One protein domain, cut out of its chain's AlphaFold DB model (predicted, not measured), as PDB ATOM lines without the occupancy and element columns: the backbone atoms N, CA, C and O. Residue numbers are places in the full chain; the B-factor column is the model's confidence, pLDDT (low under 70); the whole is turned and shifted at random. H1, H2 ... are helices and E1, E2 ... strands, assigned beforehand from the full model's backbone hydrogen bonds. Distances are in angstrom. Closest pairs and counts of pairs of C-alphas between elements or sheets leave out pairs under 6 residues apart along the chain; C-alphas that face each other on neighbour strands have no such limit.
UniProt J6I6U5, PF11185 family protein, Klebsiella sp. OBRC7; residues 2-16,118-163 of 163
ATOM      1  N   CYS A   2     169.391 229.385 149.725       89.44
ATOM      2  CA  CYS A   2     169.324 230.678 150.397       89.44
ATOM      3  C   CYS A   2     170.734 231.270 150.477       89.44
ATOM      4  O   CYS A   2     171.695 230.524 150.682       89.44
ATOM      5  N   LEU A   3     170.835 232.580 150.278       94.06
ATOM      6  CA  LEU A   3     172.057 233.355 150.449       94.06
ATOM      7  C   LEU A   3     171.936 234.127 151.762       94.06
ATOM      8  O   LEU A   3     170.904 234.743 152.015       94.06
ATOM      9  N   GLU A   4     172.969 234.063 152.589       94.75
ATOM     10  CA  GLU A   4     173.010 234.685 153.909       94.75
ATOM     11  C   GLU A   4     174.020 235.836 153.896       94.75
ATOM     12  O   GLU A   4     175.131 235.694 153.372       94.75
ATOM     13  N   PHE A   5     173.625 236.959 154.482       94.81
ATOM     14  CA  PHE A   5     174.420 238.177 154.594       94.81
ATOM     15  C   PHE A   5     174.252 238.749 156.001       94.81
ATOM     16  O   PHE A   5     173.202 238.551 156.617       94.81
ATOM     17  N   ASP A   6     175.259 239.474 156.475       93.69
ATOM     18  CA  ASP A   6     175.040 240.499 157.494       93.69
ATOM     19  C   ASP A   6     174.351 241.701 156.830       93.69
ATOM     20  O   ASP A   6     174.700 242.079 155.707       93.69
ATOM     21  N   ASP A   7     173.312 242.250 157.455       91.31
ATOM     22  CA  ASP A   7     172.479 243.270 156.825       91.31
ATOM     23  C   ASP A   7     173.159 244.642 156.769       91.31
ATOM     24  O   ASP A   7     172.958 245.370 155.795       91.31
ATOM     25  N   GLU A   8     173.988 244.990 157.757       92.69
ATOM     26  CA  GLU A   8     174.783 246.222 157.733       92.69
ATOM     27  C   GLU A   8     175.889 246.139 156.682       92.69
ATOM     28  O   GLU A   8     176.039 247.048 155.860       92.69
ATOM     29  N   GLU A   9     176.627 245.025 156.646       95.06
ATOM     30  CA  GLU A   9     177.665 244.822 155.634       95.06
ATOM     31  C   GLU A   9     177.066 244.811 154.224       95.06
ATOM     32  O   GLU A   9     177.636 245.406 153.300       95.06
ATOM     33  N   LEU A  10     175.904 244.166 154.039       94.75
ATOM     34  CA  LEU A  10     175.228 244.130 152.746       94.75
ATOM     35  C   LEU A  10     174.901 245.545 152.274       94.75
ATOM     36  O   LEU A  10     175.283 245.899 151.160       94.75
ATOM     37  N   LEU A  11     174.267 246.371 153.108       93.12
ATOM     38  CA  LEU A  11     173.954 247.752 152.740       93.12
ATOM     39  C   LEU A  11     175.212 248.580 152.466       93.12
ATOM     40  O   LEU A  11     175.268 249.296 151.465       93.12
ATOM     41  N   ALA A  12     176.250 248.436 153.290       93.88
ATOM     42  CA  ALA A  12     177.517 249.132 153.087       93.88
ATOM     43  C   ALA A  12     178.179 248.765 151.745       93.88
ATOM     44  O   ALA A  12     178.825 249.615 151.121       93.88
ATOM     45  N   SER A  13     177.979 247.531 151.268       95.44
ATOM     46  CA  SER A  13     178.526 247.034 150.001       95.44
ATOM     47  C   SER A  13     177.795 247.532 148.746       95.44
ATOM     48  O   SER A  13     178.337 247.399 147.650       95.44
ATOM     49  N   LEU A  14     176.599 248.117 148.868       95.19
ATOM     50  CA  LEU A  14     175.765 248.521 147.730       95.19
ATOM     51  C   LEU A  14     175.931 250.009 147.372       95.19
ATOM     52  O   LEU A  14     176.155 250.869 148.227       95.19
ATOM     53  N   GLU A  15     175.810 250.329 146.083       94.06
ATOM     54  CA  GLU A  15     175.754 251.699 145.561       94.06
ATOM     55  C   GLU A  15     174.344 252.283 145.758       94.06
ATOM     56  O   GLU A  15     173.467 252.127 144.909       94.06
ATOM     57  N   LEU A  16     174.126 252.940 146.902       90.00
ATOM     58  CA  LEU A  16     172.805 253.410 147.349       90.00
ATOM     59  C   LEU A  16     172.646 254.942 147.371       90.00
ATOM     60  O   LEU A  16     171.711 255.454 147.971       90.00
ATOM     61  N   LYS A 118     179.594 247.755 145.184       94.75
ATOM     62  CA  LYS A 118     180.880 248.466 145.107       94.75
ATOM     63  C   LYS A 118     182.044 247.497 144.865       94.75
ATOM     64  O   LYS A 118     183.025 247.848 144.220       94.75
ATOM     65  N   ASP A 119     181.912 246.282 145.391       92.06
ATOM     66  CA  ASP A 119     182.805 245.135 145.204       92.06
ATOM     67  C   ASP A 119     181.950 243.850 145.306       92.06
ATOM     68  O   ASP A 119     180.750 243.862 145.030       92.06
ATOM     69  N   LYS A 120     182.523 242.719 145.710       92.62
ATOM     70  CA  LYS A 120     181.797 241.490 146.029       92.62
ATOM     71  C   LYS A 120     180.811 241.719 147.172       92.62
ATOM     72  O   LYS A 120     181.154 242.290 148.202       92.62
ATOM     73  N   LEU A 121     179.602 241.176 147.017       95.38
ATOM     74  CA  LEU A 121     178.620 241.129 148.102       95.38
ATOM     75  C   LEU A 121     179.189 240.350 149.301       95.38
ATOM     76  O   LEU A 121     179.845 239.335 149.060       95.38
ATOM     77  N   PRO A 122     178.906 240.738 150.554       96.00
ATOM     78  CA  PRO A 122     179.450 240.116 151.768       96.00
ATOM     79  C   PRO A 122     178.728 238.800 152.102       96.00
ATOM     80  O   PRO A 122     178.057 238.650 153.119       96.00
ATOM     81  N   LEU A 123     178.803 237.836 151.185       96.56
ATOM     82  CA  LEU A 123     178.117 236.552 151.290       96.56
ATOM     83  C   LEU A 123     178.765 235.679 152.375       96.56
ATOM     84  O   LEU A 123     179.874 235.165 152.193       96.56
ATOM     85  N   THR A 124     178.052 235.449 153.476       96.62
ATOM     86  CA  THR A 124     178.576 234.719 154.642       96.62
ATOM     87  C   THR A 124     178.284 233.221 154.575       96.62
ATOM     88  O   THR A 124     179.099 232.400 155.014       96.62
ATOM     89  N   ASN A 125     177.137 232.834 154.010       96.31
ATOM     90  CA  ASN A 125     176.721 231.438 153.904       96.31
ATOM     91  C   ASN A 125     175.792 231.198 152.703       96.31
ATOM     92  O   ASN A 125     174.952 232.025 152.355       96.31
ATOM     93  N   VAL A 126     175.915 230.020 152.093       95.56
ATOM     94  CA  VAL A 126     174.962 229.478 151.121       95.56
ATOM     95  C   VAL A 126     174.288 228.259 151.733       95.56
ATOM     96  O   VAL A 126     174.921 227.228 151.968       95.56
ATOM     97  N   ARG A 127     172.977 228.349 151.961       92.38
ATOM     98  CA  ARG A 127     172.182 227.256 152.525       92.38
ATOM     99  C   ARG A 127     171.430 226.504 151.434       92.38
ATOM    100  O   ARG A 127     170.577 227.047 150.724       92.38
ATOM    101  N   ILE A 128     171.728 225.223 151.294       90.12
ATOM    102  CA  ILE A 128     171.155 224.336 150.288       90.12
ATOM    103  C   ILE A 128     169.938 223.631 150.893       90.12
ATOM    104  O   ILE A 128     170.033 223.002 151.943       90.12
ATOM    105  N   GLY A 129     168.790 223.743 150.219       86.38
ATOM    106  CA  GLY A 129     167.557 223.054 150.615       86.38
ATOM    107  C   GLY A 129     167.660 221.527 150.477       86.38
ATOM    108  O   GLY A 129     168.644 221.021 149.928       86.38
ATOM    109  N   PRO A 130     166.639 220.770 150.909       81.00
ATOM    110  CA  PRO A 130     166.689 219.319 150.843       81.00
ATOM    111  C   PRO A 130     166.687 218.834 149.381       81.00
ATOM    112  O   PRO A 130     165.917 219.308 148.545       81.00
ATOM    113  N   ARG A 131     167.620 217.930 149.053       78.69
ATOM    114  CA  ARG A 131     167.866 217.366 147.711       78.69
ATOM    115  C   ARG A 131     168.533 215.992 147.834       78.69
ATOM    116  O   ARG A 131     169.247 215.751 148.808       78.69
ATOM    117  N   SER A 132     168.359 215.138 146.824       75.38
ATOM    118  CA  SER A 132     168.934 213.783 146.759       75.38
ATOM    119  C   SER A 132     170.446 213.755 146.498       75.38
ATOM    120  O   SER A 132     171.145 212.925 147.066       75.38
ATOM    121  N   ASN A 133     170.981 214.678 145.692       85.06
ATOM    122  CA  ASN A 133     172.398 214.692 145.307       85.06
ATOM    123  C   ASN A 133     173.189 215.807 146.020       85.06
ATOM    124  O   ASN A 133     173.565 216.817 145.422       85.06
ATOM    125  N   ARG A 134     173.383 215.651 147.335       86.44
ATOM    126  CA  ARG A 134     174.011 216.670 148.197       86.44
ATOM    127  C   ARG A 134     175.485 216.922 147.858       86.44
ATOM    128  O   ARG A 134     175.876 218.080 147.755       86.44
ATOM    129  N   ALA A 135     176.274 215.866 147.662       86.81
ATOM    130  CA  ALA A 135     177.718 215.973 147.430       86.81
ATOM    131  C   ALA A 135     178.041 216.744 146.139       86.81
ATOM    132  O   ALA A 135     178.723 217.760 146.189       86.81
ATOM    133  N   MET A 136     177.439 216.354 145.011       89.38
ATOM    134  CA  MET A 136     177.664 217.032 143.729       89.38
ATOM    135  C   MET A 136     177.263 218.517 143.768       89.38
ATOM    136  O   MET A 136     177.933 219.365 143.183       89.38
ATOM    137  N   MET A 137     176.167 218.850 144.461       89.44
ATOM    138  CA  MET A 137     175.736 220.241 144.645       89.44
ATOM    139  C   MET A 137     176.727 221.048 145.485       89.44
ATOM    140  O   MET A 137     177.001 222.200 145.155       89.44
ATOM    141  N   MET A 138     177.245 220.452 146.562       91.44
ATOM    142  CA  MET A 138     178.261 221.070 147.413       91.44
ATOM    143  C   MET A 138     179.518 221.391 146.602       91.44
ATOM    144  O   MET A 138     179.972 222.533 146.621       91.44
ATOM    145  N   ASP A 139     180.017 220.428 145.826       93.12
ATOM    146  CA  ASP A 139     181.210 220.604 144.994       93.12
ATOM    147  C   ASP A 139     181.002 221.688 143.934       93.12
ATOM    148  O   ASP A 139     181.843 222.572 143.772       93.12
ATOM    149  N   GLY A 140     179.850 221.681 143.255       94.06
ATOM    150  CA  GLY A 140     179.520 222.682 142.241       94.06
ATOM    151  C   GLY A 140     179.408 224.102 142.805       94.06
ATOM    152  O   GLY A 140     179.936 225.043 142.210       94.06
ATOM    153  N   ILE A 141     178.758 224.271 143.961       94.38
ATOM    154  CA  ILE A 141     178.646 225.580 144.625       94.38
ATOM    155  C   ILE A 141     180.011 226.032 145.143       94.38
ATOM    156  O   ILE A 141     180.372 227.190 144.950       94.38
ATOM    157  N   SER A 142     180.784 225.130 145.750       95.19
ATOM    158  CA  SER A 142     182.137 225.420 146.231       95.19
ATOM    159  C   SER A 142     183.042 225.885 145.091       95.19
ATOM    160  O   SER A 142     183.654 226.949 145.181       95.19
ATOM    161  N   PHE A 143     183.040 225.162 143.966       95.81
ATOM    162  CA  PHE A 143     183.787 225.539 142.771       95.81
ATOM    163  C   PHE A 143     183.361 226.912 142.235       95.81
ATOM    164  O   PHE A 143     184.210 227.758 141.946       95.81
ATOM    165  N   LEU A 144     182.050 227.175 142.146       96.19
ATOM    166  CA  LEU A 144     181.535 228.475 141.716       96.19
ATOM    167  C   LEU A 144     182.013 229.602 142.642       96.19
ATOM    168  O   LEU A 144     182.551 230.594 142.150       96.19
ATOM    169  N   LEU A 145     181.850 229.450 143.956       96.06
ATOM    170  CA  LEU A 145     182.262 230.449 144.944       96.06
ATOM    171  C   LEU A 145     183.765 230.730 144.843       96.06
ATOM    172  O   LEU A 145     184.161 231.886 144.682       96.06
ATOM    173  N   GLN A 146     184.596 229.688 144.807       95.44
ATOM    174  CA  GLN A 146     186.044 229.825 144.648       95.44
ATOM    175  C   GLN A 146     186.420 230.522 143.334       95.44
ATOM    176  O   GLN A 146     187.234 231.442 143.346       95.44
ATOM    177  N   SER A 147     185.774 230.171 142.214       96.56
ATOM    178  CA  SER A 147     186.020 230.807 140.906       96.56
ATOM    179  C   SER A 147     185.675 232.302 140.879       96.56
ATOM    180  O   SER A 147     186.222 233.061 140.082       96.56
ATOM    181  N   ARG A 148     184.775 232.742 141.766       95.50
ATOM    182  CA  ARG A 148     184.398 234.149 141.963       95.50
ATOM    183  C   ARG A 148     185.158 234.800 143.123       95.50
ATOM    184  O   ARG A 148     184.916 235.959 143.449       95.50
ATOM    185  N   GLY A 149     186.112 234.084 143.716       95.81
ATOM    186  CA  GLY A 149     186.961 234.543 144.808       95.81
ATOM    187  C   GLY A 149     186.220 234.731 146.132       95.81
ATOM    188  O   GLY A 149     186.570 235.641 146.879       95.81
ATOM    189  N   TYR A 150     185.195 233.920 146.391       96.50
ATOM    190  CA  TYR A 150     184.548 233.756 147.691       96.50
ATOM    191  C   TYR A 150     185.218 232.606 148.446       96.50
ATOM    192  O   TYR A 150     184.828 231.449 148.310       96.50
ATOM    193  N   THR A 151     186.264 232.912 149.215       91.88
ATOM    194  CA  THR A 151     187.065 231.898 149.929       91.88
ATOM    195  C   THR A 151     186.577 231.615 151.348       91.88
ATOM    196  O   THR A 151     186.877 230.556 151.888       91.88
ATOM    197  N   SER A 152     185.827 232.545 151.946       92.44
ATOM    198  CA  SER A 152     185.379 232.470 153.347       92.44
ATOM    199  C   SER A 152     183.879 232.191 153.497       92.44
ATOM    200  O   SER A 152     183.375 232.095 154.615       92.44
ATOM    201  N   THR A 153     183.148 232.062 152.387       96.38
ATOM    202  CA  THR A 153     181.709 231.785 152.393       96.38
ATOM    203  C   THR A 153     181.451 230.339 152.803       96.38
ATOM    204  O   THR A 153     181.937 229.402 152.170       96.38
ATOM    205  N   ARG A 154     180.649 230.145 153.854       95.75
ATOM    206  CA  ARG A 154     180.242 228.809 154.305       95.75
ATOM    207  C   ARG A 154     179.205 228.214 153.357       95.75
ATOM    208  O   ARG A 154     178.443 228.935 152.719       95.75
ATOM    209  N   ILE A 155     179.142 226.890 153.295       94.62
ATOM    210  CA  ILE A 155     178.075 226.181 152.590       94.62
ATOM    211  C   ILE A 155     177.475 225.171 153.562       94.62
ATOM    212  O   ILE A 155     178.195 224.414 154.212       94.62
ATOM    213  N   SER A 156     176.154 225.172 153.686       92.50
ATOM    214  CA  SER A 156     175.425 224.339 154.646       92.50
ATOM    215  C   SER A 156     174.161 223.754 154.026       92.50
ATOM    216  O   SER A 156     173.671 224.239 153.007       92.50
ATOM    217  N   PHE A 157     173.610 222.703 154.634       89.94
ATOM    218  CA  PHE A 157     172.315 222.140 154.244       89.94
ATOM    219  C   PHE A 157     171.233 222.545 155.242       89.94
ATOM    220  O   PHE A 157     171.501 222.725 156.427       89.94
ATOM    221  N   THR A 158     169.994 222.668 154.773       84.31
ATOM    222  CA  THR A 158     168.833 222.737 155.662       84.31
ATOM    223  C   THR A 158     168.587 221.370 156.295       84.31
ATOM    224  O   THR A 158     168.620 220.347 155.606       84.31
ATOM    225  N   GLU A 159     168.268 221.358 157.585       74.12
ATOM    226  CA  GLU A 159     167.862 220.141 158.302       74.12
ATOM    227  C   GLU A 159     166.414 219.735 157.999       74.12
ATOM    228  O   GLU A 159     166.025 218.595 158.241       74.12
ATOM    229  N   THR A 160     165.623 220.644 157.418       68.25
ATOM    230  CA  THR A 160     164.232 220.392 157.046       68.25
ATOM    231  C   THR A 160     164.155 219.214 156.064       68.25
ATOM    232  O   THR A 160     164.812 219.262 155.015       68.25
ATOM    233  N   PRO A 161     163.392 218.149 156.373       58.22
ATOM    234  CA  PRO A 161     163.307 216.980 155.509       58.22
ATOM    235  C   PRO A 161     162.675 217.330 154.158       58.22
ATOM    236  O   PRO A 161     161.824 218.214 154.057       58.22
ATOM    237  N   PHE A 162     163.114 216.630 153.110       55.88
ATOM    238  CA  PHE A 162     162.477 216.694 151.794       55.88
ATOM    239  C   PHE A 162     161.038 216.176 151.932       55.88
ATOM    240  O   PHE A 162     160.858 215.084 152.474       55.88
ATOM    241  N   ARG A 163     160.042 216.960 151.507       55.59
ATOM    242  CA  ARG A 163     158.652 216.499 151.378       55.59
ATOM    243  C   ARG A 163     158.427 215.925 149.989       55.59
ATOM    244  O   ARG A 163     158.965 216.529 149.034       55.59
TER     245      ARG A 163
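What this domain is: This is residues 2 to 16 and 118 to 163 of the 163 residues of the protein "PF11185 family protein" of Klebsiella sp. OBRC7 (UniProt J6I6U5). A small three-stranded sheet has one long helix, H2, over one face, running along the strands, while the other face bears no named helix. The short helix H1 sits beyond one end of the sheet, just after E1, and the whole is elongated. The printed part has 61 residues, with E1, H1, E2, H2 and E3 in that order along the chain; the mixed sheet has the order E1, E2, E3, with E1 antiparallel and E3 parallel to E2. The class is mixed, helices and strands, and the whole is loose, with a radius of gyration of the C-alphas of 13.3 A and spans of 39 by 24 by 15 A.

Where its parts are: Find C-alpha 2 at (169.324, 230.678, 150.397); from there strand E1, residues 2 to 5, runs 10.0 A. Next comes helix H1, residues 7 to 13, 9.9 A long. After the cut, look for strand E2, residues 123 to 128, which begins at C-alpha 123 (178.117, 236.552, 151.290) and runs 14.1 A. Helix H2, residues 134 to 147, is the longest helix, 19.9 A from first to last C-alpha. Strand E3, residues 154 to 157, runs 10.4 A and ends at C-alpha 157 (172.315, 222.140, 154.244).

How they stand to each other: Begin with the sheet, where E2 is the inner strand and E1 and E3 are edge strands. E1 and E2 are antiparallel at 161 degrees; the C-alphas of Leu 3 and Val 126 face each other at 4.9 A, and N 2 and O 127 are within hydrogen-bond range at 2.8 A. E2 and E3 are parallel at 21 degrees, with N 126 and O 154 at 2.8 A and N 156 and O 126 at 2.9 A, both within hydrogen-bond range. H2 is on the sheet at a height of 10.0 A, over E2 and E3, which gives two layers, a helix on one face of a sheet. On the local plane its line and that of E3 stand at 20 degrees, and it runs along the strands. The closest C-alphas of H2 and E3 are those of Met 138 and Ile 155, 7.3 A apart. E2, H2 and E3 form a strand-helix-strand unit, two parallel neighbour strands with a helix between them in the chain, and its crossover is right-handed. H1 is only just not on the sheet, with 4 pairs of C-alphas within 10 A, and it is apart from H2 and E3. In H1 and H2 every O i to N i+4 pair is within hydrogen-bond range.

The domain as a whole: The two C-alphas farthest apart are those of Leu 16 and Ser 132, at 39.8 A. Residues 17 to 117 are not printed, and C-alphas 16 and 118 stand 9.7 A apart across this cut. Of the links printed whole, E1 to H1 and E2 to H2 are tight and H2 to E3 is short. The mean pLDDT of the printed part is 89.9; look at residues 160 to 163, at the chain's last residues, for values under 70.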